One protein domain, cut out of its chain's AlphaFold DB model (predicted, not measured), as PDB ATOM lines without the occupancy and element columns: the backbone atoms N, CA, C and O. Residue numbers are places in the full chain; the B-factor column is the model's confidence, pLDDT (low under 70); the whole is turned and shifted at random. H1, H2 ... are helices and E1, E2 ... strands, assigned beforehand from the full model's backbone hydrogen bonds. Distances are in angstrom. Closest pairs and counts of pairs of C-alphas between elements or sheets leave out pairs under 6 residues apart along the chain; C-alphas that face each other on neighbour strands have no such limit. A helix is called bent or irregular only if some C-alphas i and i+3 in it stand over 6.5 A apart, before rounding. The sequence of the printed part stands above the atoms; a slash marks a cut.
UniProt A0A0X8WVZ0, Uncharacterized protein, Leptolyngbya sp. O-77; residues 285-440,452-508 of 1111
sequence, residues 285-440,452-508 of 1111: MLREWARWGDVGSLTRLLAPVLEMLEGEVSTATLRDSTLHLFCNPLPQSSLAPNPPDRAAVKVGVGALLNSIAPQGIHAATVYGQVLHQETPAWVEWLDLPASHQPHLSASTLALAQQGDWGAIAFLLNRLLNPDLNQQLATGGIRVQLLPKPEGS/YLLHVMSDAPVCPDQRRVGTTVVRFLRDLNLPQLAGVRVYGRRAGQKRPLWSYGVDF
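AT A GLANCE: This is residues 285 to 440 and 452 to 508 of the 1111 residues of an uncharacterized protein of Leptolyngbya sp. O-77 (UniProt A0A0X8WVZ0). Two lobes sit end to end along the longest axis, each a four-stranded sheet with two helices over one face: E1 to E4 with H2 and H3 in the first, E5 to E8 with H5 and H7 in the second. The short helices H1, H4 and H6 lie where the lobes meet. The printed part has 213 residues, with named elements in the order H1 H2 E1 E2 H3 E3 E4 H4 H5 H6 E5 E6 H7 E7 E8; the class is mixed, and both sheets, running E1 E2 E3 E4 and E5 E6 E7 E8, are mixed too. The whole is only just loose, close to compact, with a radius of gyration of the C-alphas of 20.4 A and spans of 68 by 37 by 27 A.

HOW THE PARTS SIT: Begin at H1, residues 285 to 291; it touches H2, residues 295 to 307, closest at C-alphas 290 and 298, 5.0 A. Next find the hairpin of E1, residues 311 to 319, and E2, residues 322 to 329, where N 312 and O 328 are 2.8 A apart. H3, residues 342 to 356, leads to E3, residues 363 to 368, parallel to E2, with N 325 and O 365 at 2.9 A. E2, H3 and E3 are a strand-helix-strand unit, parallel neighbours with a helix between, its crossover right-handed. E4, residues 378 to 383, closes a hairpin with E3, N 366 to O 380 at 2.8 A. H2 and H3 are on the same face of this twisted sheet, two layers, at heights of 8.9 and 8.3 A. H4, residues 396 to 401, touches H5, residues 405 to 416, closest at C-alphas 400 and 408, 5.0 A. H6, residues 420 to 426, is close to H1 but not clearly touching, C-alphas 285 and 424 being 7.8 A apart. E5, residues 430 to 437, is antiparallel to E6, residues 452 to 460, with N 432 and O 457 at 2.8 A. H7, residues 466 to 479, joins E6 to the parallel E7, residues 485 to 494, as a second right-handed unit, N 456 to O 489 at 2.8 A. E8, residues 502 to 507, forms a hairpin with E7, N 490 to O 504 at 2.7 A. H5 and H7 are on the same face of this twisted sheet, again two layers. Every O i to N i+4 pair is within hydrogen-bond range in H1, H3, H4, H5, H6 and H7, and 7 of 9 in H2, which is only just irregular, C-alphas 301 and 304 being 6.6 A apart.

IN THESE COORDINATES: Find C-alpha 285 at (300.805, 166.110, 305.643), where H1 begins. H3 runs 21.0 A from C-alpha 342 at (303.421, 166.561, 276.926), and E7 runs 27.1 A. E8 ends at C-alpha 507, (279.999, 185.567, 321.506).

THE WHOLE: C-alphas 335 and 440, the two farthest apart, are 73.5 A apart. Residues 441 to 451 are not printed, and C-alphas 440 and 452 stand 11.7 A apart across the cut. The links E2 to H3 and E4 to H4 are long. Look for pLDDT under 70 at residues 331 to 338, 371 to 374, 438 to 440 and 498.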
ATOM      1  N   MET A 285     301.416 164.803 305.355       87.38
ATOM      2  CA  MET A 285     300.805 166.110 305.643       87.38
ATOM      3  C   MET A 285     300.426 166.836 304.348       87.38
ATOM      4  O   MET A 285     299.278 167.239 304.173       87.38
ATOM      5  N   LEU A 286     301.359 166.919 303.393       90.75
ATOM      6  CA  LEU A 286     301.117 167.529 302.085       90.75
ATOM      7  C   LEU A 286     299.965 166.850 301.332       90.75
ATOM      8  O   LEU A 286     299.167 167.543 300.708       90.75
ATOM      9  N   ARG A 287     299.838 165.516 301.391       91.38
ATOM     10  CA  ARG A 287     298.719 164.789 300.760       91.38
ATOM     11  C   ARG A 287     297.377 165.087 301.423       91.38
ATOM     12  O   ARG A 287     296.391 165.250 300.712       91.38
ATOM     13  N   GLU A 288     297.332 165.183 302.752       89.25
ATOM     14  CA  GLU A 288     296.115 165.547 303.491       89.25
ATOM     15  C   GLU A 288     295.632 166.951 303.098       89.25
ATOM     16  O   GLU A 288     294.447 167.151 302.836       89.25
ATOM     17  N   TRP A 289     296.567 167.888 302.931       89.62
ATOM     18  CA  TRP A 289     296.302 169.283 302.571       89.62
ATOM     19  C   TRP A 289     295.939 169.462 301.097       89.62
ATOM     20  O   TRP A 289     294.976 170.149 300.757       89.62
ATOM     21  N   ALA A 290     296.659 168.775 300.212       91.56
ATOM     22  CA  ALA A 290     296.361 168.731 298.788       91.56
ATOM     23  C   ALA A 290     294.971 168.130 298.508       91.56
ATOM     24  O   ALA A 290     294.272 168.591 297.608       91.56
ATOM     25  N   ARG A 291     294.525 167.156 299.315       93.69
ATOM     26  CA  ARG A 291     293.165 166.596 299.245       93.69
ATOM     27  C   ARG A 291     292.085 167.633 299.583       93.69
ATOM     28  O   ARG A 291     291.020 167.599 298.982       93.69
ATOM     29  N   TRP A 292     292.361 168.591 300.469       92.25
ATOM     30  CA  TRP A 292     291.483 169.745 300.727       92.25
ATOM     31  C   TRP A 292     291.618 170.882 299.693       92.25
ATOM     32  O   TRP A 292     291.002 171.936 299.861       92.25
ATOM     33  N   GLY A 293     292.389 170.683 298.619       89.06
ATOM     34  CA  GLY A 293     292.541 171.642 297.524       89.06
ATOM     35  C   GLY A 293     293.629 172.704 297.729       89.06
ATOM     36  O   GLY A 293     293.638 173.692 296.999       89.06
ATOM     37  N   ASP A 294     294.553 172.537 298.687       91.62
ATOM     38  CA  ASP A 294     295.664 173.484 298.875       91.62
ATOM     39  C   ASP A 294     296.631 173.476 297.679       91.62
ATOM     40  O   ASP A 294     297.394 172.527 297.473       91.62
ATOM     41  N   VAL A 295     296.631 174.567 296.907       90.12
ATOM     42  CA  VAL A 295     297.472 174.743 295.710       90.12
ATOM     43  C   VAL A 295     298.965 174.656 296.053       90.12
ATOM     44  O   VAL A 295     299.733 174.063 295.295       90.12
ATOM     45  N   GLY A 296     299.388 175.181 297.209       89.88
ATOM     46  CA  GLY A 296     300.786 175.116 297.655       89.88
ATOM     47  C   GLY A 296     301.262 173.680 297.889       89.88
ATOM     48  O   GLY A 296     302.341 173.290 297.439       89.88
ATOM     49  N   SER A 297     300.427 172.866 298.531       91.50
ATOM     50  CA  SER A 297     300.695 171.457 298.815       91.50
ATOM     51  C   SER A 297     300.628 170.595 297.555       91.50
ATOM     52  O   SER A 297     301.510 169.765 297.337       91.50
ATOM     53  N   LEU A 298     299.651 170.847 296.674       91.50
ATOM     54  CA  LEU A 298     299.580 170.237 295.342       91.50
ATOM     55  C   LEU A 298     300.860 170.514 294.540       91.50
ATOM     56  O   LEU A 298     301.456 169.584 294.002       91.50
ATOM     57  N   THR A 299     301.330 171.764 294.525       91.00
ATOM     58  CA  THR A 299     302.559 172.174 293.824       91.00
ATOM     59  C   THR A 299     303.791 171.445 294.366       91.00
ATOM     60  O   THR A 299     304.571 170.899 293.589       91.00
ATOM     61  N   ARG A 300     303.936 171.349 295.696       90.88
ATOM     62  CA  ARG A 300     305.046 170.618 296.339       90.88
ATOM     63  C   ARG A 300     305.036 169.117 296.044       90.88
ATOM     64  O   ARG A 300     306.103 168.538 295.885       90.88
ATOM     65  N   LEU A 301     303.863 168.489 295.950       91.44
ATOM     66  CA  LEU A 301     303.745 167.070 295.578       91.44
ATOM     67  C   LEU A 301     303.980 166.826 294.080       91.44
ATOM     68  O   LEU A 301     304.444 165.751 293.703       91.44
ATOM     69  N   LEU A 302     303.660 167.805 293.231       90.88
ATOM     70  CA  LEU A 302     303.885 167.747 291.784       90.88
ATOM     71  C   LEU A 302     305.351 167.974 291.399       90.88
ATOM     72  O   LEU A 302     305.790 167.408 290.399       90.88
ATOM     73  N   ALA A 303     306.108 168.753 292.178       89.69
ATOM     74  CA  ALA A 303     307.493 169.095 291.856       89.69
ATOM     75  C   ALA A 303     308.395 167.860 291.613       89.69
ATOM     76  O   ALA A 303     308.963 167.796 290.526       89.69
ATOM     77  N   PRO A 304     308.445 166.816 292.473       89.50
ATOM     78  CA  PRO A 304     309.245 165.616 292.193       89.50
ATOM     79  C   PRO A 304     308.799 164.848 290.940       89.50
ATOM     80  O   PRO A 304     309.616 164.230 290.261       89.50
ATOM     81  N   VAL A 305     307.499 164.868 290.617       88.56
ATOM     82  CA  VAL A 305     306.962 164.206 289.414       88.56
ATOM     83  C   VAL A 305     307.412 164.928 288.147       88.56
ATOM     84  O   VAL A 305     307.683 164.274 287.146       88.56
ATOM     85  N   LEU A 306     307.500 166.257 288.186       86.12
ATOM     86  CA  LEU A 306     307.942 167.071 287.057       86.12
ATOM     87  C   LEU A 306     309.469 167.122 286.938       86.12
ATOM     88  O   LEU A 306     309.971 167.078 285.820       86.12
ATOM     89  N   GLU A 307     310.201 167.091 288.053       87.25
ATOM     90  CA  GLU A 307     311.669 167.027 288.075       87.25
ATOM     91  C   GLU A 307     312.177 165.744 287.392       87.25
ATOM     92  O   GLU A 307     313.068 165.796 286.543       87.25
ATOM     93  N   MET A 308     311.522 164.600 287.646       85.88
ATOM     94  CA  MET A 308     311.752 163.339 286.916       85.88
ATOM     95  C   MET A 308     311.425 163.407 285.410       85.88
ATOM     96  O   MET A 308     311.796 162.501 284.666       85.88
ATOM     97  N   LEU A 309     310.711 164.445 284.964       83.81
ATOM     98  CA  LEU A 309     310.332 164.708 283.571       83.81
ATOM     99  C   LEU A 309     311.083 165.919 282.981       83.81
ATOM    100  O   LEU A 309     310.639 166.487 281.984       83.81
ATOM    101  N   GLU A 310     312.207 166.303 283.595       81.00
ATOM    102  CA  GLU A 310     313.073 167.431 283.218       81.00
ATOM    103  C   GLU A 310     312.408 168.826 283.294       81.00
ATOM    104  O   GLU A 310     312.858 169.778 282.649       81.00
ATOM    105  N   GLY A 311     311.359 168.981 284.114       81.00
ATOM    106  CA  GLY A 311     310.642 170.245 284.302       81.00
ATOM    107  C   GLY A 311     310.398 170.662 285.758       81.00
ATOM    108  O   GLY A 311     310.579 169.898 286.698       81.00
ATOM    109  N   GLU A 312     309.942 171.898 285.938       84.00
ATOM    110  CA  GLU A 312     309.637 172.533 287.225       84.00
ATOM    111  C   GLU A 312     308.313 173.313 287.131       84.00
ATOM    112  O   GLU A 312     307.992 173.859 286.073       84.00
ATOM    113  N   VAL A 313     307.535 173.393 288.220       79.94
ATOM    114  CA  VAL A 313     306.348 174.268 288.274       79.94
ATOM    115  C   VAL A 313     306.797 175.699 288.554       79.94
ATOM    116  O   VAL A 313     307.199 176.007 289.671       79.94
ATOM    117  N   SER A 314     306.687 176.590 287.569       70.25
ATOM    118  CA  SER A 314     307.030 178.007 287.742       70.25
ATOM    119  C   SER A 314     305.935 178.780 288.472       70.25
ATOM    120  O   SER A 314     306.220 179.598 289.341       70.25
ATOM    121  N   THR A 315     304.671 178.510 288.141       78.19
ATOM    122  CA  THR A 315     303.500 179.082 288.818       78.19
ATOM    123  C   THR A 315     302.333 178.097 288.817       78.19
ATOM    124  O   THR A 315     302.100 177.372 287.847       78.19
ATOM    125  N   ALA A 316     301.572 178.092 289.911       86.19
ATOM    126  CA  ALA A 316     300.330 177.344 290.056       86.19
ATOM    127  C   ALA A 316     299.236 178.292 290.555       86.19
ATOM    128  O   ALA A 316     299.419 178.976 291.559       86.19
ATOM    129  N   THR A 317     298.102 178.350 289.857       87.12
ATOM    130  CA  THR A 317     296.962 179.207 290.229       87.12
ATOM    131  C   THR A 317     295.650 178.460 290.027       87.12
ATOM    132  O   THR A 317     295.552 177.606 289.152       87.12
ATOM    133  N   LEU A 318     294.632 178.759 290.828       85.88
ATOM    134  CA  LEU A 318     293.318 178.123 290.741       85.88
ATOM    135  C   LEU A 318     292.283 179.180 290.350       85.88
ATOM    136  O   LEU A 318     292.135 180.184 291.041       85.88
ATOM    137  N   ARG A 319     291.595 178.975 289.224       84.38
ATOM    138  CA  ARG A 319     290.550 179.871 288.705       84.38
ATOM    139  C   ARG A 319     289.346 179.038 288.300       84.38
ATOM    140  O   ARG A 319     289.529 178.008 287.666       84.38
ATOM    141  N   ASP A 320     288.140 179.448 288.682       83.44
ATOM    142  CA  ASP A 320     286.884 178.789 288.285       83.44
ATOM    143  C   ASP A 320     286.914 177.249 288.459       83.44
ATOM    144  O   ASP A 320     286.626 176.484 287.537       83.44
ATOM    145  N   SER A 321     287.350 176.781 289.639       87.44
ATOM    146  CA  SER A 321     287.564 175.354 289.967       87.44
ATOM    147  C   SER A 321     288.540 174.587 289.049       87.44
ATOM    148  O   SER A 321     288.613 173.359 289.113       87.44
ATOM    149  N   THR A 322     289.342 175.291 288.245       90.19
ATOM    150  CA  THR A 322     290.370 174.746 287.348       90.19
ATOM    151  C   THR A 322     291.777 175.131 287.815       90.19
ATOM    152  O   THR A 322     292.108 176.306 287.972       90.19
ATOM    153  N   LEU A 323     292.633 174.131 288.036       90.56
ATOM    154  CA  LEU A 323     294.025 174.323 288.450       90.56
ATOM    155  C   LEU A 323     294.927 174.571 287.231       90.56
ATOM    156  O   LEU A 323     295.169 173.667 286.435       90.56
ATOM    157  N   HIS A 324     295.452 175.782 287.094       87.12
ATOM    158  CA  HIS A 324     296.402 176.179 286.058       87.12
ATOM    159  C   HIS A 324     297.839 175.947 286.546       87.12
ATOM    160  O   HIS A 324     298.265 176.565 287.522       87.12
ATOM    161  N   LEU A 325     298.580 175.072 285.862       88.62
ATOM    162  CA  LEU A 325     299.964 174.699 286.179       88.62
ATOM    163  C   LEU A 325     300.891 175.090 285.029       88.62
ATOM    164  O   LEU A 325     300.757 174.561 283.925       88.62
ATOM    165  N   PHE A 326     301.845 175.980 285.282       86.75
ATOM    166  CA  PHE A 326     302.858 176.366 284.303       86.75
ATOM    167  C   PHE A 326     304.151 175.590 284.560       86.75
ATOM    168  O   PHE A 326     304.748 175.707 285.629       86.75
ATOM    169  N   CYS A 327     304.554 174.776 283.585       85.25
ATOM    170  CA  CYS A 327     305.714 173.894 283.661       85.25
ATOM    171  C   CYS A 327     306.838 174.416 282.763       85.25
ATOM    172  O   CYS A 327     306.674 174.491 281.542       85.25
ATOM    173  N   ASN A 328     307.987 174.723 283.356       83.62
ATOM    174  CA  ASN A 328     309.182 175.217 282.674       83.62
ATOM    175  C   ASN A 328     310.232 174.091 282.597       83.62
ATOM    176  O   ASN A 328     310.208 173.205 283.448       83.62
ATOM    177  N   PRO A 329     311.157 174.091 281.623       79.19
ATOM    178  CA  PRO A 329     312.294 173.168 281.631       79.19
ATOM    179  C   PRO A 329     313.282 173.495 282.761       79.19
ATOM    180  O   PRO A 329     313.472 174.667 283.096       79.19
ATOM    181  N   LEU A 330     313.947 172.473 283.308       74.75
ATOM    182  CA  LEU A 330     314.949 172.648 284.367       74.75
ATOM    183  C   LEU A 330     316.130 173.538 283.913       74.75
ATOM    184  O   LEU A 330     316.647 173.350 282.805       74.75
ATOM    185  N   PRO A 331     316.665 174.427 284.781       63.75
ATOM    186  CA  PRO A 331     317.770 175.332 284.430       63.75
ATOM    187  C   PRO A 331     319.066 174.649 283.961       63.75
ATOM    188  O   PRO A 331     319.903 175.280 283.317       63.75
ATOM    189  N   GLN A 332     319.259 173.367 284.292       57.41
ATOM    190  CA  GLN A 332     320.464 172.606 283.945       57.41
ATOM    191  C   GLN A 332     320.435 172.030 282.514       57.41
ATOM    192  O   GLN A 332     321.500 171.708 281.979       57.41
ATOM    193  N   SER A 333     319.271 171.985 281.847       53.78
ATOM    194  CA  SER A 333     319.105 171.517 280.453       53.78
ATOM    195  C   SER A 333     319.565 172.561 279.419       53.78
ATOM    196  O   SER A 333     318.865 172.937 278.480       53.78
ATOM    197  N   SER A 334     320.805 173.019 279.580       48.09
ATOM    198  CA  SER A 334     321.449 174.141 278.878       48.09
ATOM    199  C   SER A 334     321.803 173.899 277.396       48.09
ATOM    200  O   SER A 334     322.501 174.710 276.791       48.09
ATOM    201  N   LEU A 335     321.318 172.808 276.789       52.06
ATOM    202  CA  LEU A 335     321.597 172.433 275.392       52.06
ATOM    203  C   LEU A 335     320.366 172.453 274.466       52.06
ATOM    204  O   LEU A 335     320.543 172.520 273.251       52.06
ATOM    205  N   ALA A 336     319.142 172.459 275.009       53.91
ATOM    206  CA  ALA A 336     317.913 172.818 274.290       53.91
ATOM    207  C   ALA A 336     316.773 173.091 275.297       53.91
ATOM    208  O   ALA A 336     316.381 172.158 275.998       53.91
ATOM    209  N   PRO A 337     316.188 174.305 275.363       64.44
ATOM    210  CA  PRO A 337     315.093 174.628 276.284       64.44
ATOM    211  C   PRO A 337     313.742 174.129 275.742       64.44
ATOM    212  O   PRO A 337     312.792 174.899 275.585       64.44
ATOM    213  N   ASN A 338     313.663 172.843 275.402       68.19
ATOM    214  CA  ASN A 338     312.405 172.211 275.025       68.19
ATOM    215  C   ASN A 338     311.526 172.057 276.277       68.19
ATOM    216  O   ASN A 338     312.052 171.709 277.332       68.19
ATOM    217  N   PRO A 339     310.204 172.285 276.185       72.25
ATOM    218  CA  PRO A 339     309.302 172.032 277.303       72.25
ATOM    219  C   PRO A 339     309.292 170.527 277.634       72.25
ATOM    220  O   PRO A 339     309.517 169.714 276.727       72.25
ATOM    221  N   PRO A 340     308.974 170.134 278.882       80.56
ATOM    222  CA  PRO A 340     308.864 168.724 279.256       80.56
ATOM    223  C   PRO A 340     307.841 167.986 278.373       80.56
ATOM    224  O   PRO A 340     306.906 168.597 277.837       80.56
ATOM    225  N   ASP A 341     308.017 166.672 278.188       85.38
ATOM    226  CA  ASP A 341     307.192 165.911 277.241       85.38
ATOM    227  C   ASP A 341     305.708 165.920 277.635       85.38
ATOM    228  O   ASP A 341     305.312 165.456 278.706       85.38
ATOM    229  N   ARG A 342     304.863 166.398 276.717       87.62
ATOM    230  CA  ARG A 342     303.421 166.561 276.926       87.62
ATOM    231  C   ARG A 342     302.734 165.256 277.337       87.62
ATOM    232  O   ARG A 342     301.836 165.281 278.177       87.62
ATOM    233  N   ALA A 343     303.111 164.125 276.734       87.50
ATOM    234  CA  ALA A 343     302.457 162.848 277.000       87.50
ATOM    235  C   ALA A 343     302.869 162.279 278.368       87.50
ATOM    236  O   ALA A 343     302.009 161.833 279.130       87.50
ATOM    237  N   ALA A 344     304.154 162.356 278.712       86.62
ATOM    238  CA  ALA A 344     304.669 161.953 280.013       86.62
ATOM    239  C   ALA A 344     304.115 162.835 281.145       86.62
ATOM    240  O   ALA A 344     303.634 162.303 282.148       86.62
ATOM    241  N   VAL A 345     304.076 164.162 280.958       87.06
ATOM    242  CA  VAL A 345     303.486 165.101 281.929       87.06
ATOM    243  C   VAL A 345     301.998 164.815 282.131       87.06
ATOM    244  O   VAL A 345     301.558 164.714 283.276       87.06
ATOM    245  N   LYS A 346     301.229 164.589 281.053       89.06
ATOM    246  CA  LYS A 346     299.813 164.186 281.139       89.06
ATOM    247  C   LYS A 346     299.615 162.962 282.036       89.06
ATOM    248  O   LYS A 346     298.722 162.961 282.881       89.06
ATOM    249  N   VAL A 347     300.428 161.922 281.844       91.31
ATOM    250  CA  VAL A 347     300.320 160.668 282.602       91.31
ATOM    251  C   VAL A 347     300.765 160.856 284.055       91.31
ATOM    252  O   VAL A 347     300.035 160.451 284.955       91.31
ATOM    253  N   GLY A 348     301.912 161.495 284.301       88.50
ATOM    254  CA  GLY A 348     302.461 161.689 285.648       88.50
ATOM    255  C   GLY A 348     301.603 162.606 286.524       88.50
ATOM    256  O   GLY A 348     301.167 162.205 287.606       88.50
ATOM    257  N   VAL A 349     301.299 163.813 286.034       90.25
ATOM    258  CA  VAL A 349     300.453 164.795 286.737       90.25
ATOM    259  C   VAL A 349     299.032 164.256 286.897       90.25
ATOM    260  O   VAL A 349     298.465 164.322 287.988       90.25
ATOM    261  N   GLY A 350     298.476 163.654 285.840       91.38
ATOM    262  CA  GLY A 350     297.150 163.043 285.872       91.38
ATOM    263  C   GLY A 350     297.042 161.917 286.902       91.38
ATOM    264  O   GLY A 350     296.078 161.892 287.667       91.38
ATOM    265  N   ALA A 351     298.023 161.014 286.980       93.44
ATOM    266  CA  ALA A 351     298.022 159.930 287.964       93.44
ATOM    267  C   ALA A 351     298.084 160.458 289.408       93.44
ATOM    268  O   ALA A 351     297.303 160.015 290.254       93.44
ATOM    269  N   LEU A 352     298.954 161.437 289.686       92.50
ATOM    270  CA  LEU A 352     299.077 162.010 291.026       92.50
ATOM    271  C   LEU A 352     297.798 162.750 291.448       92.50
ATOM    272  O   LEU A 352     297.258 162.448 292.513       92.50
ATOM    273  N   LEU A 353     297.273 163.656 290.615       93.06
ATOM    274  CA  LEU A 353     296.070 164.434 290.942       93.06
ATOM    275  C   LEU A 353     294.831 163.542 291.114       93.06
ATOM    276  O   LEU A 353     294.047 163.766 292.035       93.06
ATOM    277  N   ASN A 354     294.686 162.485 290.305       93.12
ATOM    278  CA  ASN A 354     293.621 161.496 290.499       93.12
ATOM    279  C   ASN A 354     293.784 160.688 291.798       93.12
ATOM    280  O   ASN A 354     292.780 160.343 292.413       93.12
ATOM    281  N   SER A 355     295.016 160.404 292.240       94.19
ATOM    282  CA  SER A 355     295.255 159.696 293.509       94.19
ATOM    283  C   SER A 355     295.012 160.556 294.756       94.19
ATOM    284  O   SER A 355     294.696 160.018 295.814       94.19
ATOM    285  N   ILE A 356     295.160 161.881 294.633       93.56
ATOM    286  CA  ILE A 356     294.886 162.851 295.704       93.56
ATOM    287  C   ILE A 356     293.391 163.192 295.760       93.56
ATOM    288  O   ILE A 356     292.853 163.345 296.852       93.56
ATOM    289  N   ALA A 357     292.736 163.299 294.596       94.25
ATOM    290  CA  ALA A 357     291.333 163.690 294.436       94.25
ATOM    291  C   ALA A 357     290.977 165.008 295.175       94.25
ATOM    292  O   ALA A 357     290.182 164.992 296.116       94.25
ATOM    293  N   PRO A 358     291.574 166.153 294.777       94.44
ATOM    294  CA  PRO A 358     291.420 167.429 295.477       94.44
ATOM    295  C   PRO A 358     289.972 167.949 295.493       94.44
ATOM    296  O   PRO A 358     289.322 168.082 294.454       94.44
ATOM    297  N   GLN A 359     289.496 168.306 296.685       92.94
ATOM    298  CA  GLN A 359     288.179 168.883 296.941       92.94
ATOM    299  C   GLN A 359     288.004 170.226 296.207       92.94
ATOM    300  O   GLN A 359     288.821 171.136 296.336       92.94
ATOM    301  N   GLY A 360     286.918 170.368 295.443       90.38
ATOM    302  CA  GLY A 360     286.547 171.602 294.744       90.38
ATOM    303  C   GLY A 360     287.294 171.909 293.443       90.38
ATOM    304  O   GLY A 360     286.952 172.899 292.795       90.38
ATOM    305  N   ILE A 361     288.277 171.094 293.040       93.19
ATOM    306  CA  ILE A 361     289.052 171.291 291.804       93.19
ATOM    307  C   ILE A 361     288.586 170.276 290.755       93.19
ATOM    308  O   ILE A 361     288.906 169.090 290.826       93.19
ATOM    309  N   HIS A 362     287.798 170.733 289.783       92.25
ATOM    310  CA  HIS A 362     287.126 169.875 288.799       92.25
ATOM    311  C   HIS A 362     288.044 169.475 287.643       92.25
ATOM    312  O   HIS A 362     287.879 168.391 287.086       92.25
ATOM    313  N   ALA A 363     289.023 170.316 287.309       91.75
ATOM    314  CA  ALA A 363     289.970 170.078 286.228       91.75
ATOM    315  C   ALA A 363     291.344 170.697 286.518       91.75
ATOM    316  O   ALA A 363     291.484 171.564 287.383       91.75
ATOM    317  N   ALA A 364     292.357 170.289 285.757       92.25
ATOM    318  CA  ALA A 364     293.649 170.962 285.698       92.25
ATOM    319  C   ALA A 364     294.050 171.253 284.246       92.25
ATOM    320  O   ALA A 364     293.923 170.400 283.370       92.25
ATOM    321  N   THR A 365     294.564 172.457 283.998       89.56
ATOM    322  CA  THR A 365     295.177 172.852 282.727       89.56
ATOM    323  C   THR A 365     296.682 172.976 282.918       89.56
ATOM    324  O   THR A 365     297.139 173.792 283.716       89.56
ATOM    325  N   VAL A 366     297.456 172.177 282.185       89.94
ATOM    326  CA  VAL A 366     298.922 172.171 282.252       89.94
ATOM    327  C   VAL A 366     299.495 172.856 281.017       89.94
ATOM    328  O   VAL A 366     299.135 172.515 279.890       89.94
ATOM    329  N   TYR A 367     300.397 173.810 281.227       86.38
ATOM    330  CA  TYR A 367     301.034 174.621 280.194       86.38
ATOM    331  C   TYR A 367     302.527 174.297 280.124       86.38
ATOM    332  O   TYR A 367     303.258 174.581 281.070       86.38
ATOM    333  N   GLY A 368     303.003 173.752 279.005       85.88
ATOM    334  CA  GLY A 368     304.440 173.617 278.752       85.88
ATOM    335  C   GLY A 368     305.015 174.944 278.262       85.88
ATOM    336  O   GLY A 368     304.785 175.315 277.110       85.88
ATOM    337  N   GLN A 369     305.738 175.671 279.113       79.88
ATOM    338  CA  GLN A 369     306.404 176.923 278.748       79.88
ATOM    339  C   GLN A 369     307.789 176.677 278.136       79.88
ATOM    340  O   GLN A 369     308.483 175.716 278.465       79.88
ATOM    341  N   VAL A 370     308.211 177.604 277.276       75.19
ATOM    342  CA  VAL A 370     309.602 177.747 276.826       75.19
ATOM    343  C   VAL A 370     310.175 178.984 277.506       75.19
ATOM    344  O   VAL A 370     309.512 180.021 277.568       75.19
ATOM    345  N   LEU A 371     311.407 178.887 278.012       65.88
ATOM    346  CA  LEU A 371     312.107 180.016 278.630       65.88
ATOM    347  C   LEU A 371     312.085 181.245 277.701       65.88
ATOM    348  O   LEU A 371     312.463 181.163 276.533       65.88
ATOM    349  N   HIS A 372     311.654 182.385 278.249       64.06
ATOM    350  CA  HIS A 372     311.514 183.676 277.560       64.06
ATOM    351  C   HIS A 372     310.423 183.766 276.468       64.06
ATOM    352  O   HIS A 372     310.500 184.648 275.611       64.06
ATOM    353  N   GLN A 373     309.385 182.918 276.499       67.44
ATOM    354  CA  GLN A 373     308.184 183.073 275.660       67.44
ATOM    355  C   GLN A 373     306.914 183.237 276.507       67.44
ATOM    356  O   GLN A 373     306.669 182.455 277.418       67.44
ATOM    357  N   GLU A 374     306.075 184.226 276.175       62.03
ATOM    358  CA  GLU A 374     304.768 184.434 276.830       62.03
ATOM    359  C   GLU A 374     303.725 183.379 276.423       62.03
ATOM    360  O   GLU A 374     302.792 183.087 277.168       62.03
ATOM    361  N   THR A 375     303.872 182.792 275.231       71.19
ATOM    362  CA  THR A 375     302.979 181.743 274.729       71.19
ATOM    363  C   THR A 375     303.495 180.354 275.107       71.19
ATOM    364  O   THR A 375     304.637 180.033 274.770       71.19
ATOM    365  N   PRO A 376     302.672 179.485 275.722       82.50
ATOM    366  CA  PRO A 376     303.054 178.105 275.997       82.50
ATOM    367  C   PRO A 376     303.191 177.311 274.690       82.50
ATOM    368  O   PRO A 376     302.376 177.447 273.777       82.50
ATOM    369  N   ALA A 377     304.196 176.442 274.617       83.31
ATOM    370  CA  ALA A 377     304.442 175.574 273.466       83.31
ATOM    371  C   ALA A 377     303.378 174.475 273.317       83.31
ATOM    372  O   ALA A 377     303.092 174.025 272.206       83.31
ATOM    373  N   TRP A 378     302.771 174.048 274.427       87.81
ATOM    374  CA  TRP A 378     301.597 173.183 274.427       87.81
ATOM    375  C   TRP A 378     300.721 173.426 275.660       87.81
ATOM    376  O   TRP A 378     301.187 173.909 276.691       87.81
ATOM    377  N   VAL A 379     299.442 173.062 275.544       86.44
ATOM    378  CA  VAL A 379     298.455 173.100 276.630       86.44
ATOM    379  C   VAL A 379     297.744 171.750 276.686       86.44
ATOM    380  O   VAL A 379     297.365 171.213 275.642       86.44
ATOM    381  N   GLU A 380     297.573 171.202 277.884       89.44
ATOM    382  CA  GLU A 380     296.875 169.940 278.133       89.44
ATOM    383  C   GLU A 380     295.766 170.127 279.172       89.44
ATOM    384  O   GLU A 380     295.976 170.779 280.192       89.44
ATOM    385  N   TRP A 381     294.598 169.532 278.921       89.56
ATOM    386  CA  TRP A 381     293.465 169.519 279.847       89.56
ATOM    387  C   TRP A 381     293.345 168.151 280.526       89.56
ATOM    388  O   TRP A 381     293.439 167.110 279.868       89.56
ATOM    389  N   LEU A 382     293.122 168.161 281.839       91.62
ATOM    390  CA  LEU A 382     292.958 166.987 282.689       91.62
ATOM    391  C   LEU A 382     291.643 167.107 283.466       91.62
ATOM    392  O   LEU A 382     291.520 167.969 284.334       91.62
ATOM    393  N   ASP A 383     290.690 166.216 283.206       90.94
ATOM    394  CA  ASP A 383     289.502 166.080 284.052       90.94
ATOM    395  C   ASP A 383     289.888 165.399 285.377       90.94
ATOM    396  O   ASP A 383     290.600 164.389 285.386       90.94
ATOM    397  N   LEU A 384     289.440 165.960 286.504       92.81
ATOM    398  CA  LEU A 384     289.721 165.454 287.852       92.81
ATOM    399  C   LEU A 384     288.459 164.855 288.498       92.81
ATOM    400  O   LEU A 384     287.343 165.188 288.086       92.81
ATOM    401  N   PRO A 385     288.585 164.010 289.544       92.06
ATOM    402  CA  PRO A 385     287.453 163.272 290.112       92.06
ATOM    403  C   PRO A 385     286.265 164.147 290.538       92.06
ATOM    404  O   PRO A 385     285.117 163.726 290.402       92.06
ATOM    405  N   ALA A 386     286.512 165.381 290.989       89.81
ATOM    406  CA  ALA A 386     285.473 166.312 291.430       89.81
ATOM    407  C   ALA A 386     284.519 166.795 290.319       89.81
ATOM    408  O   ALA A 386     283.407 167.217 290.629       89.81
ATOM    409  N   SER A 387     284.895 166.676 289.039       89.50
ATOM    410  CA  SER A 387     283.995 166.946 287.901       89.50
ATOM    411  C   SER A 387     282.892 165.891 287.722       89.50
ATOM    412  O   SER A 387     281.895 166.135 287.042       89.50
ATOM    413  N   HIS A 388     283.064 164.701 288.308       90.12
ATOM    414  CA  HIS A 388     282.156 163.560 288.144       90.12
ATOM    415  C   HIS A 388     281.634 163.002 289.477       90.12
ATOM    416  O   HIS A 388     280.636 162.282 289.492       90.12
ATOM    417  N   GLN A 389     282.283 163.325 290.600       90.38
ATOM    418  CA  GLN A 389     281.925 162.858 291.939       90.38
ATOM    419  C   GLN A 389     281.296 163.999 292.762       90.38
ATOM    420  O   GLN A 389     282.021 164.873 293.237       90.38
ATOM    421  N   PRO A 390     279.967 163.993 293.006       86.94
ATOM    422  CA  PRO A 390     279.273 165.124 293.634       86.94
ATOM    423  C   PRO A 390     279.752 165.497 295.042       86.94
ATOM    424  O   PRO A 390     279.593 166.639 295.447       86.94
ATOM    425  N   HIS A 391     280.336 164.562 295.796       87.19
ATOM    426  CA  HIS A 391     280.840 164.839 297.145       87.19
ATOM    427  C   HIS A 391     282.166 165.623 297.141       87.19
ATOM    428  O   HIS A 391     282.450 166.343 298.094       87.19
ATOM    429  N   LEU A 392     282.941 165.540 296.054       88.88
ATOM    430  CA  LEU A 392     284.185 166.293 295.869       88.88
ATOM    431  C   LEU A 392     283.967 167.646 295.165       88.88
ATOM    432  O   LEU A 392     284.907 168.425 295.046       88.88
ATOM    433  N   SER A 393     282.759 167.933 294.664       88.31
ATOM    434  CA  SER A 393     282.522 169.075 293.767       88.31
ATOM    435  C   SER A 393     282.484 170.432 294.478       88.31
ATOM    436  O   SER A 393     282.913 171.429 293.898       88.31
ATOM    437  N   ALA A 394     281.999 170.493 295.721       90.38
ATOM    438  CA  ALA A 394     281.984 171.720 296.515       90.38
ATOM    439  C   ALA A 394     283.405 172.094 296.966       90.38
ATOM    440  O   ALA A 394     284.159 171.224 297.401       90.38
ATOM    441  N   SER A 395     283.768 173.378 296.905       90.94
ATOM    442  CA  SER A 395     285.053 173.848 297.434       90.94
ATOM    443  C   SER A 395     285.105 173.767 298.958       90.94
ATOM    444  O   SER A 395     284.080 173.828 299.638       90.94
ATOM    445  N   THR A 396     286.311 173.678 299.515       91.75
ATOM    446  CA  THR A 396     286.517 173.605 300.969       91.75
ATOM    447  C   THR A 396     285.955 174.835 301.694       91.75
ATOM    448  O   THR A 396     285.353 174.692 302.756       91.75
ATOM    449  N   LEU A 397     286.022 176.031 301.093       89.94
ATOM    450  CA  LEU A 397     285.344 177.219 301.630       89.94
ATOM    451  C   LEU A 397     283.811 177.089 301.590       89.94
ATOM    452  O   LEU A 397     283.151 177.425 302.571       89.94
ATOM    453  N   ALA A 398     283.237 176.551 300.509       89.44
ATOM    454  CA  ALA A 398     281.795 176.322 300.417       89.44
ATOM    455  C   ALA A 398     281.305 175.267 301.428       89.44
ATOM    456  O   ALA A 398     280.221 175.422 301.988       89.44
ATOM    457  N   LEU A 399     282.098 174.222 301.699       89.50
ATOM    458  CA  LEU A 399     281.829 173.248 302.765       89.50
ATOM    459  C   LEU A 399     281.902 173.899 304.154       89.50
ATOM    460  O   LEU A 399     281.016 173.690 304.981       89.50
ATOM    461  N   ALA A 400     282.903 174.747 304.401       88.88
ATOM    462  CA  ALA A 400     283.023 175.475 305.660       88.88
ATOM    463  C   ALA A 400     281.843 176.436 305.895       88.88
ATOM    464  O   ALA A 400     281.316 176.480 307.003       88.88
ATOM    465  N   GLN A 401     281.364 177.130 304.856       89.31
ATOM    466  CA  GLN A 401     280.149 177.964 304.895       89.31
ATOM    467  C   GLN A 401     278.863 177.149 305.137       89.31
ATOM    468  O   GLN A 401     277.909 177.657 305.723       89.31
ATOM    469  N   GLN A 402     278.835 175.875 304.734       87.19
ATOM    470  CA  GLN A 402     277.755 174.931 305.058       87.19
ATOM    471  C   GLN A 402     277.859 174.371 306.492       87.19
ATOM    472  O   GLN A 402     276.942 173.689 306.951       87.19
ATOM    473  N   GLY A 403     278.933 174.686 307.224       83.00
ATOM    474  CA  GLY A 403     279.163 174.242 308.598       83.00
ATOM    475  C   GLY A 403     279.934 172.926 308.728       83.00
ATOM    476  O   GLY A 403     279.866 172.304 309.788       83.00
ATOM    477  N   ASP A 404     280.657 172.483 307.693       86.62
ATOM    478  CA  ASP A 404     281.518 171.301 307.785       86.62
ATOM    479  C   ASP A 404     282.723 171.564 308.707       86.62
ATOM    480  O   ASP A 404     283.604 172.377 308.414       86.62
ATOM    481  N   TRP A 405     282.775 170.858 309.838       84.50
ATOM    482  CA  TRP A 405     283.827 171.039 310.842       84.50
ATOM    483  C   TRP A 405     285.221 170.622 310.358       84.50
ATOM    484  O   TRP A 405     286.203 171.192 310.830       84.50
ATOM    485  N   GLY A 406     285.331 169.671 309.424       84.81
ATOM    486  CA  GLY A 406     286.611 169.265 308.840       84.81
ATOM    487  C   GLY A 406     287.186 170.366 307.950       84.81
ATOM    488  O   GLY A 406     288.347 170.743 308.102       84.81
ATOM    489  N   ALA A 407     286.343 170.959 307.103       87.50
ATOM    490  CA  ALA A 407     286.707 172.097 306.267       87.50
ATOM    491  C   ALA A 407     287.069 173.342 307.101       87.50
ATOM    492  O   ALA A 407     288.073 173.999 306.825       87.50
ATOM    493  N   ILE A 408     286.306 173.643 308.163       88.31
ATOM    494  CA  ILE A 408     286.614 174.736 309.106       88.31
ATOM    495  C   ILE A 408     287.955 174.480 309.818       88.31
ATOM    496  O   ILE A 408     288.761 175.402 309.944       88.31
ATOM    497  N   ALA A 409     288.222 173.245 310.263       88.44
ATOM    498  CA  ALA A 409     289.477 172.885 310.926       88.44
ATOM    499  C   ALA A 409     290.680 173.030 309.985       88.44
ATOM    500  O   ALA A 409     291.690 173.619 310.374       88.44
ATOM    501  N   PHE A 410     290.555 172.546 308.747       90.38
ATOM    502  CA  PHE A 410     291.579 172.686 307.717       90.38
ATOM    503  C   PHE A 410     291.866 174.162 307.392       90.38
ATOM    504  O   PHE A 410     293.020 174.581 307.444       90.38
ATOM    505  N   LEU A 411     290.834 174.976 307.132       90.56
ATOM    506  CA  LEU A 411     291.015 176.395 306.797       90.56
ATOM    507  C   LEU A 411     291.634 177.191 307.954       90.56
ATOM    508  O   LEU A 411     292.514 178.013 307.714       90.56
ATOM    509  N   LEU A 412     291.245 176.917 309.204       90.81
ATOM    510  CA  LEU A 412     291.887 177.515 310.381       90.81
ATOM    511  C   LEU A 412     293.350 177.088 310.529       90.81
ATOM    512  O   LEU A 412     294.197 177.919 310.847       90.81
ATOM    513  N   ASN A 413     293.662 175.815 310.285       90.38
ATOM    514  CA  ASN A 413     295.034 175.316 310.310       90.38
ATOM    515  C   ASN A 413     295.883 175.995 309.216       90.38
ATOM    516  O   ASN A 413     296.985 176.461 309.498       90.38
ATOM    517  N   ARG A 414     295.341 176.167 308.001       90.00
ATOM    518  CA  ARG A 414     296.019 176.877 306.906       90.00
ATOM    519  C   ARG A 414     296.196 178.377 307.177       90.00
ATOM    520  O   ARG A 414     297.260 178.911 306.892       90.00
ATOM    521  N   LEU A 415     295.198 179.037 307.771       91.12
ATOM    522  CA  LEU A 415     295.259 180.450 308.182       91.12
ATOM    523  C   LEU A 415     296.322 180.719 309.249       91.12
ATOM    524  O   LEU A 415     297.004 181.739 309.201       91.12
ATOM    525  N   LEU A 416     296.455 179.821 310.226       91.19
ATOM    526  CA  LEU A 416     297.429 179.969 311.308       91.19
ATOM    527  C   LEU A 416     298.849 179.546 310.893       91.19
ATOM    528  O   LEU A 416     299.805 179.936 311.560       91.19
ATOM    529  N   ASN A 417     298.990 178.816 309.781       91.56
ATOM    530  CA  ASN A 417     300.263 178.364 309.217       91.56
ATOM    531  C   ASN A 417     300.397 178.784 307.737       91.56
ATOM    532  O   ASN A 417     300.228 177.950 306.840       91.56
ATOM    533  N   PRO A 418     300.689 180.069 307.450       88.06
ATOM    534  CA  PRO A 418     300.865 180.545 306.079       88.06
ATOM    535  C   PRO A 418     302.122 179.959 305.409       88.06
ATOM    536  O   PRO A 418     302.041 179.526 304.254       88.06
ATOM    537  N   ASP A 419     303.251 179.855 306.123       89.19
ATOM    538  CA  ASP A 419     304.466 179.221 305.598       89.19
ATOM    539  C   ASP A 419     304.445 177.692 305.763       89.19
ATOM    540  O   ASP A 419     304.595 177.137 306.855       89.19
ATOM    541  N   LEU A 420     304.329 177.008 304.624       87.94
ATOM    542  CA  LEU A 420     304.423 175.553 304.529       87.94
ATOM    543  C   LEU A 420     305.809 175.022 304.941       87.94
ATOM    544  O   LEU A 420     305.892 173.891 305.409       87.94
ATOM    545  N   ASN A 421     306.901 175.784 304.790       90.12
ATOM    546  CA  ASN A 421     308.229 175.317 305.206       90.12
ATOM    547  C   ASN A 421     308.328 175.224 306.730       90.12
ATOM    548  O   ASN A 421     308.632 174.145 307.243       90.12
ATOM    549  N   GLN A 422     308.016 176.311 307.449       88.50
ATOM    550  CA  GLN A 422     308.013 176.314 308.913       88.50
ATOM    551  C   GLN A 422     307.091 175.225 309.475       88.50
ATOM    552  O   GLN A 422     307.462 174.529 310.423       88.50
ATOM    553  N   GLN A 423     305.919 175.013 308.873       88.69
ATOM    554  CA  GLN A 423     304.999 173.973 309.322       88.69
ATOM    555  C   GLN A 423     305.512 172.551 309.066       88.69
ATOM    556  O   GLN A 423     305.415 171.704 309.954       88.69
ATOM    557  N   LEU A 424     306.082 172.262 307.894       89.94
ATOM    558  CA  LEU A 424     306.656 170.939 307.630       89.94
ATOM    559  C   LEU A 424     307.875 170.665 308.521       89.94
ATOM    560  O   LEU A 424     308.048 169.524 308.949       89.94
ATOM    561  N   ALA A 425     308.664 171.690 308.852       88.69
ATOM    562  CA  ALA A 425     309.785 171.585 309.780       88.69
ATOM    563  C   ALA A 425     309.325 171.322 311.226       88.69
ATOM    564  O   ALA A 425     309.801 170.387 311.855       88.69
ATOM    565  N   THR A 426     308.366 172.089 311.749       86.12
ATOM    566  CA  THR A 426     308.057 172.127 313.199       86.12
ATOM    567  C   THR A 426     306.774 171.395 313.609       86.12
ATOM    568  O   THR A 426     306.568 171.121 314.790       86.12
ATOM    569  N   GLY A 427     305.894 171.092 312.652       84.44
ATOM    570  CA  GLY A 427     304.494 170.708 312.871       84.44
ATOM    571  C   GLY A 427     303.521 171.901 312.875       84.44
ATOM    572  O   GLY A 427     302.329 171.709 312.635       84.44
ATOM    573  N   GLY A 428     304.021 173.128 313.073       88.62
ATOM    574  CA  GLY A 428     303.226 174.358 313.097       88.62
ATOM    575  C   GLY A 428     302.248 174.467 314.274       88.62
ATOM    576  O   GLY A 428     302.378 173.791 315.296       88.62
ATOM    577  N   ILE A 429     301.252 175.342 314.122       90.25
ATOM    578  CA  ILE A 429     300.108 175.487 315.025       90.25
ATOM    579  C   ILE A 429     299.023 174.498 314.611       90.25
ATOM    580  O   ILE A 429     298.292 174.722 313.647       90.25
ATOM    581  N   ARG A 430     298.874 173.417 315.370       87.25
ATOM    582  CA  ARG A 430     297.757 172.487 315.226       87.25
ATOM    583  C   ARG A 430     296.482 173.097 315.811       87.25
ATOM    584  O   ARG A 430     296.517 173.793 316.824       87.25
ATOM    585  N   VAL A 431     295.347 172.811 315.174       88.06
ATOM    586  CA  VAL A 431     294.011 173.264 315.591       88.06
ATOM    587  C   VAL A 431     293.131 172.054 315.901       88.06
ATOM    588  O   VAL A 431     293.131 171.075 315.159       88.06
ATOM    589  N   GLN A 432     292.369 172.117 316.994       84.81
ATOM    590  CA  GLN A 432     291.405 171.089 317.395       84.81
ATOM    591  C   GLN A 432     290.059 171.759 317.674       84.81
ATOM    592  O   GLN A 432     289.971 172.651 318.521       84.81
ATOM    593  N   LEU A 433     289.017 171.345 316.950       85.69
ATOM    594  CA  LEU A 433     287.671 171.901 317.061       85.69
ATOM    595  C   LEU A 433     286.778 171.011 317.924       85.69
ATOM    596  O   LEU A 433     286.763 169.794 317.773       85.69
ATOM    597  N   LEU A 434     286.004 171.637 318.807       83.62
ATOM    598  CA  LEU A 434     285.020 170.982 319.660       83.62
ATOM    599  C   LEU A 434     283.731 171.822 319.703       83.62
ATOM    600  O   LEU A 434     283.610 172.726 320.538       83.62
ATOM    601  N   PRO A 435     282.762 171.570 318.806       82.19
ATOM    602  CA  PRO A 435     281.455 172.213 318.857       82.19
ATOM    603  C   PRO A 435     280.629 171.631 320.012       82.19
ATOM    604  O   PRO A 435     280.336 170.436 320.042       82.19
ATOM    605  N   LYS A 436     280.227 172.470 320.972       79.44
ATOM    606  CA  LYS A 436     279.337 172.079 322.078       79.44
ATOM    607  C   LYS A 436     277.946 172.683 321.900       79.44
ATOM    608  O   LYS A 436     277.864 173.874 321.617       79.44
ATOM    609  N   PRO A 437     276.851 171.926 322.086       74.75
ATOM    610  CA  PRO A 437     275.506 172.486 322.012       74.75
ATOM    611  C   PRO A 437     275.244 173.484 323.150       74.75
ATOM    612  O   PRO A 437     275.689 173.303 324.284       74.75
ATOM    613  N   GLU A 438     274.496 174.541 322.845       64.06
ATOM    614  CA  GLU A 438     274.174 175.605 323.788       64.06
ATOM    615  C   GLU A 438     273.064 175.179 324.766       64.06
ATOM    616  O   GLU A 438     271.876 175.204 324.448       64.06
ATOM    617  N   GLY A 439     273.457 174.833 325.995       61.91
ATOM    618  CA  GLY A 439     272.534 174.511 327.088       61.91
ATOM    619  C   GLY A 439     272.015 173.067 327.085       61.91
ATOM    620  O   GLY A 439     272.369 172.243 326.244       61.91
ATOM    621  N   SER A 440     271.174 172.741 328.070       49.47
ATOM    622  CA  SER A 440     270.528 171.429 328.193       49.47
ATOM    623  C   SER A 440     269.317 171.336 327.261       49.47
ATOM    624  O   SER A 440     268.169 171.439 327.701       49.47
ATOM    625  N   TYR A 452     275.433 176.136 318.658       81.19
ATOM    626  CA  TYR A 452     276.703 175.596 319.130       81.19
ATOM    627  C   TYR A 452     277.636 176.708 319.615       81.19
ATOM    628  O   TYR A 452     277.716 177.776 319.010       81.19
ATOM    629  N   LEU A 453     278.373 176.439 320.688       84.50
ATOM    630  CA  LEU A 453     279.560 177.177 321.097       84.50
ATOM    631  C   LEU A 453     280.785 176.402 320.598       84.50
ATOM    632  O   LEU A 453     280.998 175.253 320.992       84.50
ATOM    633  N   LEU A 454     281.583 177.002 319.715       86.06
ATOM    634  CA  LEU A 454     282.776 176.345 319.185       86.06
ATOM    635  C   LEU A 454     283.958 176.552 320.132       86.06
ATOM    636  O   LEU A 454     284.389 177.680 320.355       86.06
ATOM    637  N   HIS A 455     284.524 175.466 320.646       85.12
ATOM    638  CA  HIS A 455     285.794 175.504 321.359       85.12
ATOM    639  C   HIS A 455     286.938 175.152 320.396       85.12
ATOM    640  O   HIS A 455     286.847 174.175 319.658       85.12
ATOM    641  N   VAL A 456     288.005 175.951 320.393       87.00
ATOM    642  CA  VAL A 456     289.147 175.854 319.472       87.00
ATOM    643  C   VAL A 456     290.423 175.766 320.299       87.00
ATOM    644  O   VAL A 456     290.818 176.755 320.906       87.00
ATOM    645  N   MET A 457     291.062 174.601 320.361       89.19
ATOM    646  CA  MET A 457     292.387 174.463 320.975       89.19
ATOM    647  C   MET A 457     293.467 174.631 319.908       89.19
ATOM    648  O   MET A 457     293.399 173.990 318.862       89.19
ATOM    649  N   SER A 458     294.464 175.459 320.199       89.88
ATOM    650  CA  SER A 458     295.642 175.694 319.370       89.88
ATOM    651  C   SER A 458     296.893 175.212 320.104       89.88
ATOM    652  O   SER A 458     297.226 175.727 321.175       89.88
ATOM    653  N   ASP A 459     297.583 174.217 319.549       88.94
ATOM    654  CA  ASP A 459     298.812 173.660 320.117       88.94
ATOM    655  C   ASP A 459     300.005 173.673 319.154       88.94
ATOM    656  O   ASP A 459     299.891 173.301 317.993       88.94
ATOM    657  N   ALA A 460     301.162 174.116 319.654       89.69
ATOM    658  CA  ALA A 460     302.408 174.268 318.895       89.69
ATOM    659  C   ALA A 460     303.644 173.998 319.789       89.69
ATOM    660  O   ALA A 460     303.497 173.951 321.019       89.69
ATOM    661  N   PRO A 461     304.857 173.806 319.225       88.25
ATOM    662  CA  PRO A 461     306.072 173.546 320.008       88.25
ATOM    663  C   PRO A 461     306.409 174.650 321.019       88.25
ATOM    664  O   PRO A 461     306.821 174.355 322.138       88.25
ATOM    665  N   VAL A 462     306.147 175.907 320.661       88.81
ATOM    666  CA  VAL A 462     306.064 177.056 321.575       88.81
ATOM    667  C   VAL A 462     304.590 177.459 321.671       88.81
ATOM    668  O   VAL A 462     303.847 177.292 320.708       88.81
ATOM    669  N   CYS A 463     304.121 177.948 322.823       89.00
ATOM    670  CA  CYS A 463     302.718 178.359 322.948       89.00
ATOM    671  C   CYS A 463     302.413 179.518 321.977       89.00
ATOM    672  O   CYS A 463     303.139 180.512 321.998       89.00
ATOM    673  N   PRO A 464     301.378 179.414 321.122       89.25
ATOM    674  CA  PRO A 464     301.121 180.428 320.107       89.25
ATOM    675  C   PRO A 464     300.520 181.698 320.728       89.25
ATOM    676  O   PRO A 464     299.845 181.627 321.752       89.25
ATOM    677  N   ASP A 465     300.738 182.861 320.109       89.81
ATOM    678  CA  ASP A 465     300.286 184.151 320.652       89.81
ATOM    679  C   ASP A 465     298.748 184.295 320.682       89.81
ATOM    680  O   ASP A 465     298.060 184.066 319.682       89.81
ATOM    681  N   GLN A 466     298.216 184.736 321.829       88.62
ATOM    682  CA  GLN A 466     296.776 184.886 322.068       88.62
ATOM    683  C   GLN A 466     296.122 185.887 321.111       88.62
ATOM    684  O   GLN A 466     295.016 185.630 320.630       88.62
ATOM    685  N   ARG A 467     296.766 187.031 320.835       85.44
ATOM    686  CA  ARG A 467     296.176 188.084 319.994       85.44
ATOM    687  C   ARG A 467     296.148 187.635 318.539       85.44
ATOM    688  O   ARG A 467     295.088 187.668 317.922       85.44
ATOM    689  N   ARG A 468     297.273 187.139 318.017       88.19
ATOM    690  CA  ARG A 468     297.396 186.624 316.646       88.19
ATOM    691  C   ARG A 468     296.381 185.512 316.387       88.19
ATOM    692  O   ARG A 468     295.573 185.633 315.467       88.19
ATOM    693  N   VAL A 469     296.378 184.456 317.204       90.00
ATOM    694  CA  VAL A 469     295.462 183.319 317.012       90.00
ATOM    695  C   VAL A 469     294.010 183.729 317.261       90.00
ATOM    696  O   VAL A 469     293.149 183.486 316.415       90.00
ATOM    697  N   GLY A 470     293.725 184.378 318.393       88.06
ATOM    698  CA  GLY A 470     292.370 184.749 318.795       88.06
ATOM    699  C   GLY A 470     291.679 185.670 317.791       88.06
ATOM    700  O   GLY A 470     290.538 185.405 317.404       88.06
ATOM    701  N   THR A 471     292.367 186.713 317.316       87.81
ATOM    702  CA  THR A 471     291.821 187.639 316.314       87.81
ATOM    703  C   THR A 471     291.623 186.956 314.962       87.81
ATOM    704  O   THR A 471     290.563 187.132 314.364       87.81
ATOM    705  N   THR A 472     292.572 186.125 314.511       90.81
ATOM    706  CA  THR A 472     292.462 185.393 313.232       90.81
ATOM    707  C   THR A 472     291.266 184.440 313.237       90.81
ATOM    708  O   THR A 472     290.431 184.488 312.333       90.81
ATOM    709  N   VAL A 473     291.120 183.631 314.293       91.38
ATOM    710  CA  VAL A 473     290.003 182.684 314.447       91.38
ATOM    711  C   VAL A 473     288.658 183.416 314.524       91.38
ATOM    712  O   VAL A 473     287.698 183.008 313.872       91.38
ATOM    713  N   VAL A 474     288.566 184.512 315.288       88.38
ATOM    714  CA  VAL A 474     287.318 185.286 315.411       88.38
ATOM    715  C   VAL A 474     286.936 185.980 314.107       88.38
ATOM    716  O   VAL A 474     285.753 185.980 313.768       88.38
ATOM    717  N   ARG A 475     287.895 186.561 313.375       90.69
ATOM    718  CA  ARG A 475     287.629 187.204 312.081       90.69
ATOM    719  C   ARG A 475     287.154 186.165 311.062       90.69
ATOM    720  O   ARG A 475     286.059 186.311 310.534       90.69
ATOM    721  N   PHE A 476     287.872 185.050 310.921       92.00
ATOM    722  CA  PHE A 476     287.478 183.936 310.050       92.00
ATOM    723  C   PHE A 476     286.054 183.417 310.318       92.00
ATOM    724  O   PHE A 476     285.254 183.280 309.396       92.00
ATOM    725  N   LEU A 477     285.708 183.151 311.582       90.69
ATOM    726  CA  LEU A 477     284.390 182.608 311.932       90.69
ATOM    727  C   LEU A 477     283.247 183.622 311.761       90.69
ATOM    728  O   LEU A 477     282.110 183.206 311.535       90.69
ATOM    729  N   ARG A 478     283.531 184.929 311.848       88.12
ATOM    730  CA  ARG A 478     282.572 185.985 311.489       88.12
ATOM    731  C   ARG A 478     282.355 186.040 309.980       88.12
ATOM    732  O   ARG A 478     281.205 186.065 309.556       88.12
ATOM    733  N   ASP A 479     283.430 185.982 309.198       88.50
ATOM    734  CA  ASP A 479     283.382 186.020 307.731       88.50
ATOM    735  C   ASP A 479     282.636 184.800 307.146       88.50
ATOM    736  O   ASP A 479     281.945 184.922 306.135       88.50
ATOM    737  N   LEU A 480     282.696 183.632 307.809       87.94
ATOM    738  CA  LEU A 480     281.880 182.456 307.462       87.94
ATOM    739  C   LEU A 480     280.375 182.613 307.763       87.94
ATOM    740  O   LEU A 480     279.576 181.858 307.213       87.94
ATOM    741  N   ASN A 481     279.985 183.545 308.641       84.50
ATOM    742  CA  ASN A 481     278.599 183.876 309.006       84.50
ATOM    743  C   ASN A 481     277.685 182.659 309.298       84.50
ATOM    744  O   ASN A 481     276.572 182.544 308.781       84.50
ATOM    745  N   LEU A 482     278.157 181.722 310.129       85.62
ATOM    746  CA  LEU A 482     277.437 180.480 310.433       85.62
ATOM    747  C   LEU A 482     276.221 180.732 311.355       85.62
ATOM    748  O   LEU A 482     276.409 181.012 312.541       85.62
ATOM    749  N   PRO A 483     274.964 180.551 310.893       77.25
ATOM    750  CA  PRO A 483     273.765 180.956 311.647       77.25
ATOM    751  C   PRO A 483     273.507 180.121 312.914       77.25
ATOM    752  O   PRO A 483     272.775 180.538 313.811       77.25
ATOM    753  N   GLN A 484     274.114 178.936 312.984       80.25
ATOM    754  CA  GLN A 484     274.027 177.988 314.097       80.25
ATOM    755  C   GLN A 484     275.164 178.145 315.130       80.25
ATOM    756  O   GLN A 484     275.204 177.409 316.115       80.25
ATOM    757  N   LEU A 485     276.072 179.111 314.945       85.12
ATOM    758  CA  LEU A 485     277.212 179.361 315.830       85.12
ATOM    759  C   LEU A 485     276.919 180.528 316.793       85.12
ATOM    760  O   LEU A 485     276.897 181.689 316.398       85.12
ATOM    761  N   ALA A 486     276.718 180.232 318.079       82.19
ATOM    762  CA  ALA A 486     276.454 181.241 319.112       82.19
ATOM    763  C   ALA A 486     277.698 182.070 319.481       82.19
ATOM    764  O   ALA A 486     277.574 183.209 319.934       82.19
ATOM    765  N   GLY A 487     278.893 181.503 319.303       85.44
ATOM    766  CA  GLY A 487     280.165 182.119 319.666       85.44
ATOM    767  C   GLY A 487     281.336 181.145 319.570       85.44
ATOM    768  O   GLY A 487     281.163 179.967 319.248       85.44
ATOM    769  N   VAL A 488     282.524 181.635 319.911       87.69
ATOM    770  CA  VAL A 488     283.770 180.862 319.937       87.69
ATOM    771  C   VAL A 488     284.522 181.039 321.261       87.69
ATOM    772  O   VAL A 488     284.462 182.094 321.903       87.69
ATOM    773  N   ARG A 489     285.236 179.995 321.681       86.75
ATOM    774  CA  ARG A 489     286.215 179.989 322.773       86.75
ATOM    775  C   ARG A 489     287.517 179.384 322.257       86.75
ATOM    776  O   ARG A 489     287.589 178.186 322.012       86.75
ATOM    777  N   VAL A 490     288.521 180.222 322.056       86.75
ATOM    778  CA  VAL A 490     289.860 179.865 321.584       86.75
ATOM    779  C   VAL A 490     290.780 179.659 322.785       86.75
ATOM    780  O   VAL A 490     290.671 180.368 323.784       86.75
ATOM    781  N   TYR A 491     291.688 178.698 322.701       87.94
ATOM    782  CA  TYR A 491     292.626 178.332 323.754       87.94
ATOM    783  C   TYR A 491     294.000 178.081 323.141       87.94
ATOM    784  O   TYR A 491     294.076 177.494 322.065       87.94
ATOM    785  N   GLY A 492     295.074 178.450 323.836       86.06
ATOM    786  CA  GLY A 492     296.440 178.147 323.412       86.06
ATOM    787  C   GLY A 492     297.202 177.350 324.457       86.06
ATOM    788  O   GLY A 492     297.023 177.558 325.657       86.06
ATOM    789  N   ARG A 493     298.068 176.438 324.010       85.56
ATOM    790  CA  ARG A 493     298.993 175.681 324.871       85.56
ATOM    791  C   ARG A 493     300.281 175.324 324.140       85.56
ATOM    792  O   ARG A 493     300.323 175.332 322.911       85.56
ATOM    793  N   ARG A 494     301.308 174.922 324.890       88.00
ATOM    794  CA  ARG A 494     302.429 174.166 324.322       88.00
ATOM    795  C   ARG A 494     301.986 172.726 324.047       88.00
ATOM    796  O   ARG A 494     301.303 172.114 324.874       88.00
ATOM    797  N   ALA A 495     302.387 172.165 322.912       85.00
ATOM    798  CA  ALA A 495     302.094 170.782 322.555       85.00
ATOM    799  C   ALA A 495     302.587 169.814 323.650       85.00
ATOM    800  O   ALA A 495     303.725 169.895 324.111       85.00
ATOM    801  N   GLY A 496     301.711 168.915 324.109       72.81
ATOM    802  CA  GLY A 496     301.969 168.006 325.235       72.81
ATOM    803  C   GLY A 496     301.553 168.522 326.626       72.81
ATOM    804  O   GLY A 496     301.553 167.742 327.581       72.81
ATOM    805  N   GLN A 497     301.145 169.789 326.775       74.62
ATOM    806  CA  GLN A 497     300.499 170.265 328.008       74.62
ATOM    807  C   GLN A 497     299.029 169.819 328.084       74.62
ATOM    808  O   GLN A 497     298.298 169.818 327.095       74.62
ATOM    809  N   LYS A 498     298.562 169.473 329.291       68.75
ATOM    810  CA  LYS A 498     297.153 169.096 329.515       68.75
ATOM    811  C   LYS A 498     296.202 170.293 329.564       68.75
ATOM    812  O   LYS A 498     295.060 170.170 329.137       68.75
ATOM    813  N   ARG A 499     296.654 171.424 330.112       71.44
ATOM    814  CA  ARG A 499     295.853 172.643 330.298       71.44
ATOM    815  C   ARG A 499     296.249 173.712 329.274       71.44
ATOM    816  O   ARG A 499     297.409 173.715 328.859       71.44
ATOM    817  N   PRO A 500     295.319 174.596 328.876       76.94
ATOM    818  CA  PRO A 500     295.674 175.823 328.179       76.94
ATOM    819  C   PRO A 500     296.536 176.731 329.060       76.94
ATOM    820  O   PRO A 500     296.373 176.742 330.279       76.94
ATOM    821  N   LEU A 501     297.428 177.484 328.420       78.38
ATOM    822  CA  LEU A 501     298.166 178.601 329.013       78.38
ATOM    823  C   LEU A 501     297.383 179.913 328.901       78.38
ATOM    824  O   LEU A 501     297.555 180.786 329.735       78.38
ATOM    825  N   TRP A 502     296.505 180.042 327.902       81.94
ATOM    826  CA  TRP A 502     295.584 181.172 327.779       81.94
ATOM    827  C   TRP A 502     294.247 180.742 327.173       81.94
ATOM    828  O   TRP A 502     294.144 179.723 326.482       81.94
ATOM    829  N   SER A 503     293.214 181.557 327.393       81.38
ATOM    830  CA  SER A 503     291.921 181.447 326.708       81.38
ATOM    831  C   SER A 503     291.456 182.805 326.176       81.38
ATOM    832  O   SER A 503     291.876 183.854 326.658       81.38
ATOM    833  N   TYR A 504     290.627 182.797 325.139       79.19
ATOM    834  CA  TYR A 504     290.076 183.982 324.489       79.19
ATOM    835  C   TYR A 504     288.670 183.657 323.979       79.19
ATOM    836  O   TYR A 504     288.445 182.586 323.422       79.19
ATOM    837  N   GLY A 505     287.688 184.534 324.181       81.88
ATOM    838  CA  GLY A 505     286.289 184.205 323.906       81.88
ATOM    839  C   GLY A 505     285.494 185.378 323.364       81.88
ATOM    840  O   GLY A 505     285.589 186.487 323.883       81.88
ATOM    841  N   VAL A 506     284.685 185.111 322.340       82.94
ATOM    842  CA  VAL A 506     283.773 186.081 321.727       82.94
ATOM    843  C   VAL A 506     282.446 185.385 321.455       82.94
ATOM    844  O   VAL A 506     282.420 184.306 320.865       82.94
ATOM    845  N   ASP A 507     281.345 185.998 321.878       83.12
ATOM    846  CA  ASP A 507     279.999 185.567 321.506       83.12
ATOM    847  C   ASP A 507     279.529 186.344 320.268       83.12
ATOM    848  O   ASP A 507     279.773 187.545 320.144       83.12
ATOM    849  N   PHE A 508     278.899 185.641 319.325       82.19
ATOM    850  CA  PHE A 508     278.365 186.205 318.080       82.19
ATOM    851  C   PHE A 508     276.869 186.523 318.196       82.19
ATOM    852  O   PHE A 508     276.385 187.452 317.557       82.19
TER     853      PHE A 508